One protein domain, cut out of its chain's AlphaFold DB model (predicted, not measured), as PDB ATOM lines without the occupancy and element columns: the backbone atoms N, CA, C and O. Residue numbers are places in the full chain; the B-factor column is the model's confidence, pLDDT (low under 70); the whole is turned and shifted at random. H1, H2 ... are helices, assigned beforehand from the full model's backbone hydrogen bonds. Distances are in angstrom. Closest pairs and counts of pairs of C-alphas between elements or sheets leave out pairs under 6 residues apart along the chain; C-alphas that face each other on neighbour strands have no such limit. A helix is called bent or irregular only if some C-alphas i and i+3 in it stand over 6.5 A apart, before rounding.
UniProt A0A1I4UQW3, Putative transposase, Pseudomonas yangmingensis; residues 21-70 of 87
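AT A GLANCE: This is residues 21 to 70 of the 87 residues of the protein "Putative transposase" of Pseudomonas yangmingensis (UniProt A0A1I4UQW3). Three short helices are strung out one after another in a zigzag along a rod, with no shared core: H2 is in the middle, H1 towards one end and H3 towards the other, and no helix touches another. The chain goes one way across the rod in H1, turns over through residues 33 to 41, comes back in H2, crosses again through the link of residues 53 to 58, and comes back once more in H3. Residues 21 to 41, of which 23 to 32 belong to H1, stand free. The printed part has 50 residues with three named helices, H1, H2 and H3 along the chain, and no named strand; the class is all helix. The whole is extended, with a radius of gyration of the C-alphas of 15.8 A, and the C-alphas span 47 by 20 by 13 A.

HOW THE PARTS SIT: H2, residues 42 to 52, and H3, residues 59 to 69, are the longest helices, with 11 residues each. H2 and H3 are apart, with no C-alpha of the one within 8 A of the other, and a short link of 6 residues joins them. H1, residues 23 to 32, is apart from H2, and a short link of 9 residues joins these two. H1 and H3 are apart as well. In H1, H2 and H3 every O i to N i+4 pair is within hydrogen-bond range.

IN THESE COORDINATES: H2 is 15.4 A long from C-alpha 42 at (20.581, -27.320, -30.489) to C-alpha 52 at (6.135, -28.581, -35.544), with x falling along it. H3 is 15.2 A long, and x falls along it too, from C-alpha 59 at (18.231, -28.263, -45.891) to C-alpha 69 at (7.735, -39.002, -48.026). H1 is 14.3 A long, and here x rises, from C-alpha 23 at (11.155, -33.065, -7.854) to C-alpha 32 at (23.575, -31.609, -14.782). No helix is bent or irregular.

THE WHOLE: The two C-alphas farthest apart are those of Pro 22 and Val 67, 47.7 A, and the first and last printed C-alphas, Ala 21 and Gly 70, are 46.9 A apart. The printed part has no cut, and neither link is long. The full chain has 87 residues, of which residues 21 to 70 are printed. The mean pLDDT of the printed part is 83.7; it is 72 in H1, 90 in H2 and 95 in H3. Seven printed residues of this predicted model have a pLDDT under 70, which is low confidence, namely residues 21 to 25, residue 35 and residue 37.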
ATOM      1  N   ALA A  21      13.053 -38.616  -5.009       61.00
ATOM      2  CA  ALA A  21      13.706 -37.468  -4.394       61.00
ATOM      3  C   ALA A  21      12.934 -36.193  -4.805       61.00
ATOM      4  O   ALA A  21      12.311 -36.186  -5.879       61.00
ATOM      5  N   PRO A  22      12.902 -35.140  -3.964       67.56
ATOM      6  CA  PRO A  22      12.071 -33.964  -4.212       67.56
ATOM      7  C   PRO A  22      12.256 -33.476  -5.652       67.56
ATOM      8  O   PRO A  22      13.394 -33.311  -6.092       67.56
ATOM      9  N   GLN A  23      11.156 -33.289  -6.397       61.12
ATOM     10  CA  GLN A  23      11.155 -33.065  -7.854       61.12
ATOM     11  C   GLN A  23      12.224 -32.072  -8.344       61.12
ATOM     12  O   GLN A  23      12.801 -32.269  -9.410       61.12
ATOM     13  N   GLN A  24      12.510 -31.029  -7.563       61.28
ATOM     14  CA  GLN A  24      13.519 -30.011  -7.867       61.28
ATOM     15  C   GLN A  24      14.955 -30.566  -7.888       61.28
ATOM     16  O   GLN A  24      15.720 -30.224  -8.785       61.28
ATOM     17  N   SER A  25      15.299 -31.470  -6.965       64.81
ATOM     18  CA  SER A  25      16.617 -32.114  -6.878       64.81
ATOM     19  C   SER A  25      16.839 -33.130  -8.004       64.81
ATOM     20  O   SER A  25      17.923 -33.194  -8.582       64.81
ATOM     21  N   CYS A  26      15.792 -33.864  -8.397       72.25
ATOM     22  CA  CYS A  26      15.839 -34.741  -9.569       72.25
ATOM     23  C   CYS A  26      16.043 -33.949 -10.862       72.25
ATOM     24  O   CYS A  26      16.847 -34.336 -11.705       72.25
ATOM     25  N   GLN A  27      15.321 -32.837 -11.029       74.62
ATOM     26  CA  GLN A  27      15.434 -32.010 -12.227       74.62
ATOM     27  C   GLN A  27      16.813 -31.368 -12.352       74.62
ATOM     28  O   GLN A  27      17.354 -31.339 -13.456       74.62
ATOM     29  N   SER A  28      17.385 -30.864 -11.254       74.31
ATOM     30  CA  SER A  28      18.728 -30.287 -11.280       74.31
ATOM     31  C   SER A  28      19.772 -31.347 -11.619       74.31
ATOM     32  O   SER A  28      20.501 -31.157 -12.582       74.31
ATOM     33  N   ALA A  29      19.776 -32.492 -10.927       77.19
ATOM     34  CA  ALA A  29      20.724 -33.577 -11.189       77.19
ATOM     35  C   ALA A  29      20.596 -34.128 -12.620       77.19
ATOM     36  O   ALA A  29      21.596 -34.355 -13.293       77.19
ATOM     37  N   TYR A  30      19.365 -34.278 -13.126       77.31
ATOM     38  CA  TYR A  30      19.124 -34.685 -14.511       77.31
ATOM     39  C   TYR A  30      19.654 -33.649 -15.508       77.31
ATOM     40  O   TYR A  30      20.296 -34.023 -16.478       77.31
ATOM     41  N   ARG A  31      19.439 -32.348 -15.268       75.38
ATOM     42  CA  ARG A  31      19.991 -31.273 -16.114       75.38
ATOM     43  C   ARG A  31      21.515 -31.208 -16.057       75.38
ATOM     44  O   ARG A  31      22.131 -30.871 -17.059       75.38
ATOM     45  N   GLU A  32      22.119 -31.544 -14.922       78.31
ATOM     46  CA  GLU A  32      23.575 -31.609 -14.782       78.31
ATOM     47  C   GLU A  32      24.207 -32.711 -15.632       78.31
ATOM     48  O   GLU A  32      25.308 -32.504 -16.130       78.31
ATOM     49  N   LEU A  33      23.496 -33.809 -15.915       80.12
ATOM     50  CA  LEU A  33      23.953 -34.815 -16.888       80.12
ATOM     51  C   LEU A  33      24.091 -34.252 -18.313       80.12
ATOM     52  O   LEU A  33      24.842 -34.798 -19.112       80.12
ATOM     53  N   PHE A  34      23.384 -33.161 -18.623       71.69
ATOM     54  CA  PHE A  34      23.417 -32.476 -19.919       71.69
ATOM     55  C   PHE A  34      24.117 -31.110 -19.847       71.69
ATOM     56  O   PHE A  34      23.985 -30.313 -20.773       71.69
ATOM     57  N   LYS A  35      24.839 -30.811 -18.751       67.69
ATOM     58  CA  LYS A  35      25.704 -29.617 -18.663       67.69
ATOM     59  C   LYS A  35      26.923 -29.715 -19.584       67.69
ATOM     60  O   LYS A  35      27.495 -28.680 -19.909       67.69
ATOM     61  N   GLU A  36      27.317 -30.926 -19.984       72.56
ATOM     62  CA  GLU A  36      28.252 -31.144 -21.092       72.56
ATOM     63  C   GLU A  36      27.674 -30.442 -22.332       72.56
ATOM     64  O   GLU A  36      26.556 -30.739 -22.754       72.56
ATOM     65  N   VAL A  37      28.400 -29.432 -22.814       68.25
ATOM     66  CA  VAL A  37      27.911 -28.311 -23.631       68.25
ATOM     67  C   VAL A  37      27.107 -28.789 -24.841       68.25
ATOM     68  O   VAL A  37      27.660 -29.146 -25.880       68.25
ATOM     69  N   LEU A  38      25.779 -28.761 -24.724       74.25
ATOM     70  CA  LEU A  38      24.922 -28.732 -25.900       74.25
ATOM     71  C   LEU A  38      25.167 -27.393 -26.590       74.25
ATOM     72  O   LEU A  38      25.126 -26.349 -25.941       74.25
ATOM     73  N   GLU A  39      25.437 -27.434 -27.892       76.44
ATOM     74  CA  GLU A  39      25.632 -26.232 -28.696       76.44
ATOM     75  C   GLU A  39      24.445 -25.276 -28.511       76.44
ATOM     76  O   GLU A  39      23.279 -25.697 -28.547       76.44
ATOM     77  N   ASP A  40      24.745 -23.992 -28.298       72.25
ATOM     78  CA  ASP A  40      23.724 -22.959 -28.164       72.25
ATOM     79  C   ASP A  40      22.836 -22.970 -29.416       72.25
ATOM     80  O   ASP A  40      23.277 -22.713 -30.533       72.25
ATOM     81  N   GLY A  41      21.562 -23.319 -29.227       82.69
ATOM     82  CA  GLY A  41      20.580 -23.455 -30.305       82.69
ATOM     83  C   GLY A  41      20.192 -24.894 -30.657       82.69
ATOM     84  O   GLY A  41      19.113 -25.087 -31.218       82.69
ATOM     85  N   LEU A  42      20.954 -25.916 -30.254       86.94
ATOM     86  CA  LEU A  42      20.581 -27.320 -30.489       86.94
ATOM     87  C   LEU A  42      19.275 -27.683 -29.769       86.94
ATOM     88  O   LEU A  42      18.380 -28.298 -30.345       86.94
ATOM     89  N   VAL A  43      19.131 -27.241 -28.517       86.12
ATOM     90  CA  VAL A  43      17.901 -27.437 -27.734       86.12
ATOM     91  C   VAL A  43      16.706 -26.751 -28.404       86.12
ATOM     92  O   VAL A  43      15.612 -27.312 -28.446       86.12
ATOM     93  N   GLU A  44      16.911 -25.561 -28.967       87.75
ATOM     94  CA  GLU A  44      15.864 -24.818 -29.671       87.75
ATOM     95  C   GLU A  44      15.480 -25.501 -30.990       87.75
ATOM     96  O   GLU A  44      14.293 -25.603 -31.313       87.75
ATOM     97  N   ALA A  45      16.462 -26.040 -31.718       89.19
ATOM     98  CA  ALA A  45      16.245 -26.821 -32.930       89.19
ATOM     99  C   ALA A  45      15.449 -28.100 -32.642       89.19
ATOM    100  O   ALA A  45      14.469 -28.376 -33.341       89.19
ATOM    101  N   ILE A  46      15.801 -28.834 -31.579       89.75
ATOM    102  CA  ILE A  46      15.044 -30.006 -31.119       89.75
ATOM    103  C   ILE A  46      13.617 -29.588 -30.766       89.75
ATOM    104  O   ILE A  46      12.664 -30.204 -31.249       89.75
ATOM    105  N   ARG A  47      13.448 -28.525 -29.968       91.12
ATOM    106  CA  ARG A  47      12.128 -28.050 -29.532       91.12
ATOM    107  C   ARG A  47      11.244 -27.680 -30.720       91.12
ATOM    108  O   ARG A  47      10.113 -28.150 -30.801       91.12
ATOM    109  N   THR A  48      11.763 -26.877 -31.644       91.38
ATOM    110  CA  THR A  48      11.010 -26.382 -32.805       91.38
ATOM    111  C   THR A  48      10.641 -27.516 -33.753       91.38
ATOM    112  O   THR A  48       9.487 -27.613 -34.172       91.38
ATOM    113  N   SER A  49      11.587 -28.411 -34.049       93.06
ATOM    114  CA  SER A  49      11.363 -29.568 -34.928       93.06
ATOM    115  C   SER A  49      10.326 -30.520 -34.327       93.06
ATOM    116  O   SER A  49       9.354 -30.885 -34.981       93.06
ATOM    117  N   THR A  50      10.459 -30.824 -33.033       92.38
ATOM    118  CA  THR A  50       9.531 -31.716 -32.320       92.38
ATOM    119  C   THR A  50       8.127 -31.119 -32.229       92.38
ATOM    120  O   THR A  50       7.149 -31.824 -32.457       92.38
ATOM    121  N   LEU A  51       8.008 -29.821 -31.926       93.00
ATOM    122  CA  LEU A  51       6.710 -29.157 -31.780       93.00
ATOM    123  C   LEU A  51       5.976 -28.992 -33.118       93.00
ATOM    124  O   LEU A  51       4.753 -29.084 -33.160       93.00
ATOM    125  N   SER A  52       6.710 -28.738 -34.202       89.56
ATOM    126  CA  SER A  52       6.135 -28.581 -35.544       89.56
ATOM    127  C   SER A  52       5.936 -29.906 -36.288       89.56
ATOM    128  O   SER A  52       5.274 -29.919 -37.322       89.56
ATOM    129  N   GLY A  53       6.497 -31.010 -35.778       91.38
ATOM    130  CA  GLY A  53       6.520 -32.301 -36.469       91.38
ATOM    131  C   GLY A  53       7.427 -32.317 -37.705       91.38
ATOM    132  O   GLY A  53       7.283 -33.193 -38.552       91.38
ATOM    133  N   LEU A  54       8.338 -31.348 -37.826       93.06
ATOM    134  CA  LEU A  54       9.265 -31.233 -38.949       93.06
ATOM    135  C   LEU A  54      10.602 -31.915 -38.628       93.06
ATOM    136  O   LEU A  54      11.021 -31.941 -37.469       93.06
ATOM    137  N   PRO A  55      11.313 -32.448 -39.634       92.88
ATOM    138  CA  PRO A  55      12.617 -33.057 -39.418       92.88
ATOM    139  C   PRO A  55      13.678 -32.023 -39.016       92.88
ATOM    140  O   PRO A  55      13.813 -30.954 -39.616       92.88
ATOM    141  N   MET A  56      14.483 -32.392 -38.019       93.31
ATOM    142  CA  MET A  56      15.674 -31.650 -37.614       93.31
ATOM    143  C   MET A  56      16.852 -32.009 -38.527       93.31
ATOM    144  O   MET A  56      17.070 -33.181 -38.824       93.31
ATOM    145  N   GLY A  57      17.632 -31.015 -38.952       88.75
ATOM    146  CA  GLY A  57      18.797 -31.216 -39.816       88.75
ATOM    147  C   GLY A  57      18.996 -30.072 -40.809       88.75
ATOM    148  O   GLY A  57      18.299 -29.056 -40.754       88.75
ATOM    149  N   ASN A  58      19.955 -30.248 -41.717       90.62
ATOM    150  CA  ASN A  58      20.233 -29.280 -42.778       90.62
ATOM    151  C   ASN A  58      19.189 -29.349 -43.911       90.62
ATOM    152  O   ASN A  58      18.388 -30.282 -43.997       90.62
ATOM    153  N   ASP A  59      19.221 -28.370 -44.812       91.62
ATOM    154  CA  ASP A  59      18.231 -28.263 -45.891       91.62
ATOM    155  C   ASP A  59      18.307 -29.419 -46.896       91.62
ATOM    156  O   ASP A  59      17.289 -29.829 -47.452       91.62
ATOM    157  N   LYS A  60      19.501 -29.998 -47.091       94.38
ATOM    158  CA  LYS A  60      19.677 -31.187 -47.933       94.38
ATOM    159  C   LYS A  60      18.892 -32.371 -47.367       94.38
ATOM    160  O   LYS A  60      18.138 -32.999 -48.103       94.38
ATOM    161  N   PHE A  61      19.023 -32.629 -46.068       94.38
ATOM    162  CA  PHE A  61      18.304 -33.698 -45.384       94.38
ATOM    163  C   PHE A  61      16.789 -33.489 -45.454       94.38
ATOM    164  O   PHE A  61      16.055 -34.412 -45.795       94.38
ATOM    165  N   LYS A  62      16.313 -32.263 -45.210       94.06
ATOM    166  CA  LYS A  62      14.880 -31.942 -45.318       94.06
ATOM    167  C   LYS A  62      14.346 -32.221 -46.719       94.06
ATOM    168  O   LYS A  62      13.317 -32.871 -46.852       94.06
ATOM    169  N   ARG A  63      15.080 -31.816 -47.758       94.00
ATOM    170  CA  ARG A  63      14.710 -32.092 -49.151       94.00
ATOM    171  C   ARG A  63      14.681 -33.589 -49.462       94.00
ATOM    172  O   ARG A  63      13.798 -34.044 -50.179       94.00
ATOM    173  N   GLU A  64      15.627 -34.360 -48.937       95.56
ATOM    174  CA  GLU A  64      15.619 -35.821 -49.085       95.56
ATOM    175  C   GLU A  64      14.387 -36.442 -48.409       95.56
ATOM    176  O   GLU A  64      13.726 -37.283 -49.014       95.56
ATOM    177  N   ILE A  65      14.008 -35.973 -47.215       94.75
ATOM    178  CA  ILE A  65      12.767 -36.391 -46.548       94.75
ATOM    179  C   ILE A  65      11.530 -36.017 -47.374       94.75
ATOM    180  O   ILE A  65      10.636 -36.851 -47.510       94.75
ATOM    181  N   GLU A  66      11.479 -34.824 -47.972       95.50
ATOM    182  CA  GLU A  66      10.373 -34.417 -48.858       95.50
ATOM    183  C   GLU A  66      10.238 -35.352 -50.055       95.50
ATOM    184  O   GLU A  66       9.137 -35.793 -50.379       95.50
ATOM    185  N   VAL A  67      11.359 -35.701 -50.688       95.88
ATOM    186  CA  VAL A  67      11.375 -36.624 -51.828       95.88
ATOM    187  C   VAL A  67      10.928 -38.027 -51.411       95.88
ATOM    188  O   VAL A  67      10.158 -38.657 -52.132       95.88
ATOM    189  N   LEU A  68      11.385 -38.517 -50.254       96.31
ATOM    190  CA  LEU A  68      11.068 -39.864 -49.770       96.31
ATOM    191  C   LEU A  68       9.620 -40.005 -49.279       96.31
ATOM    192  O   LEU A  68       9.020 -41.064 -49.447       96.31
ATOM    193  N   THR A  69       9.070 -38.966 -48.650       93.69
ATOM    194  CA  THR A  69       7.735 -39.002 -48.026       93.69
ATOM    195  C   THR A  69       6.636 -38.397 -48.897       93.69
ATOM    196  O   THR A  69       5.460 -38.677 -48.673       93.69
ATOM    197  N   GLY A  70       6.990 -37.552 -49.869       93.31
ATOM    198  CA  GLY A  70       6.038 -36.754 -50.644       93.31
ATOM    199  C   GLY A  70       5.338 -35.653 -49.834       93.31
ATOM    200  O   GLY A  70       4.363 -35.075 -50.311       93.31
TER     201      GLY A  70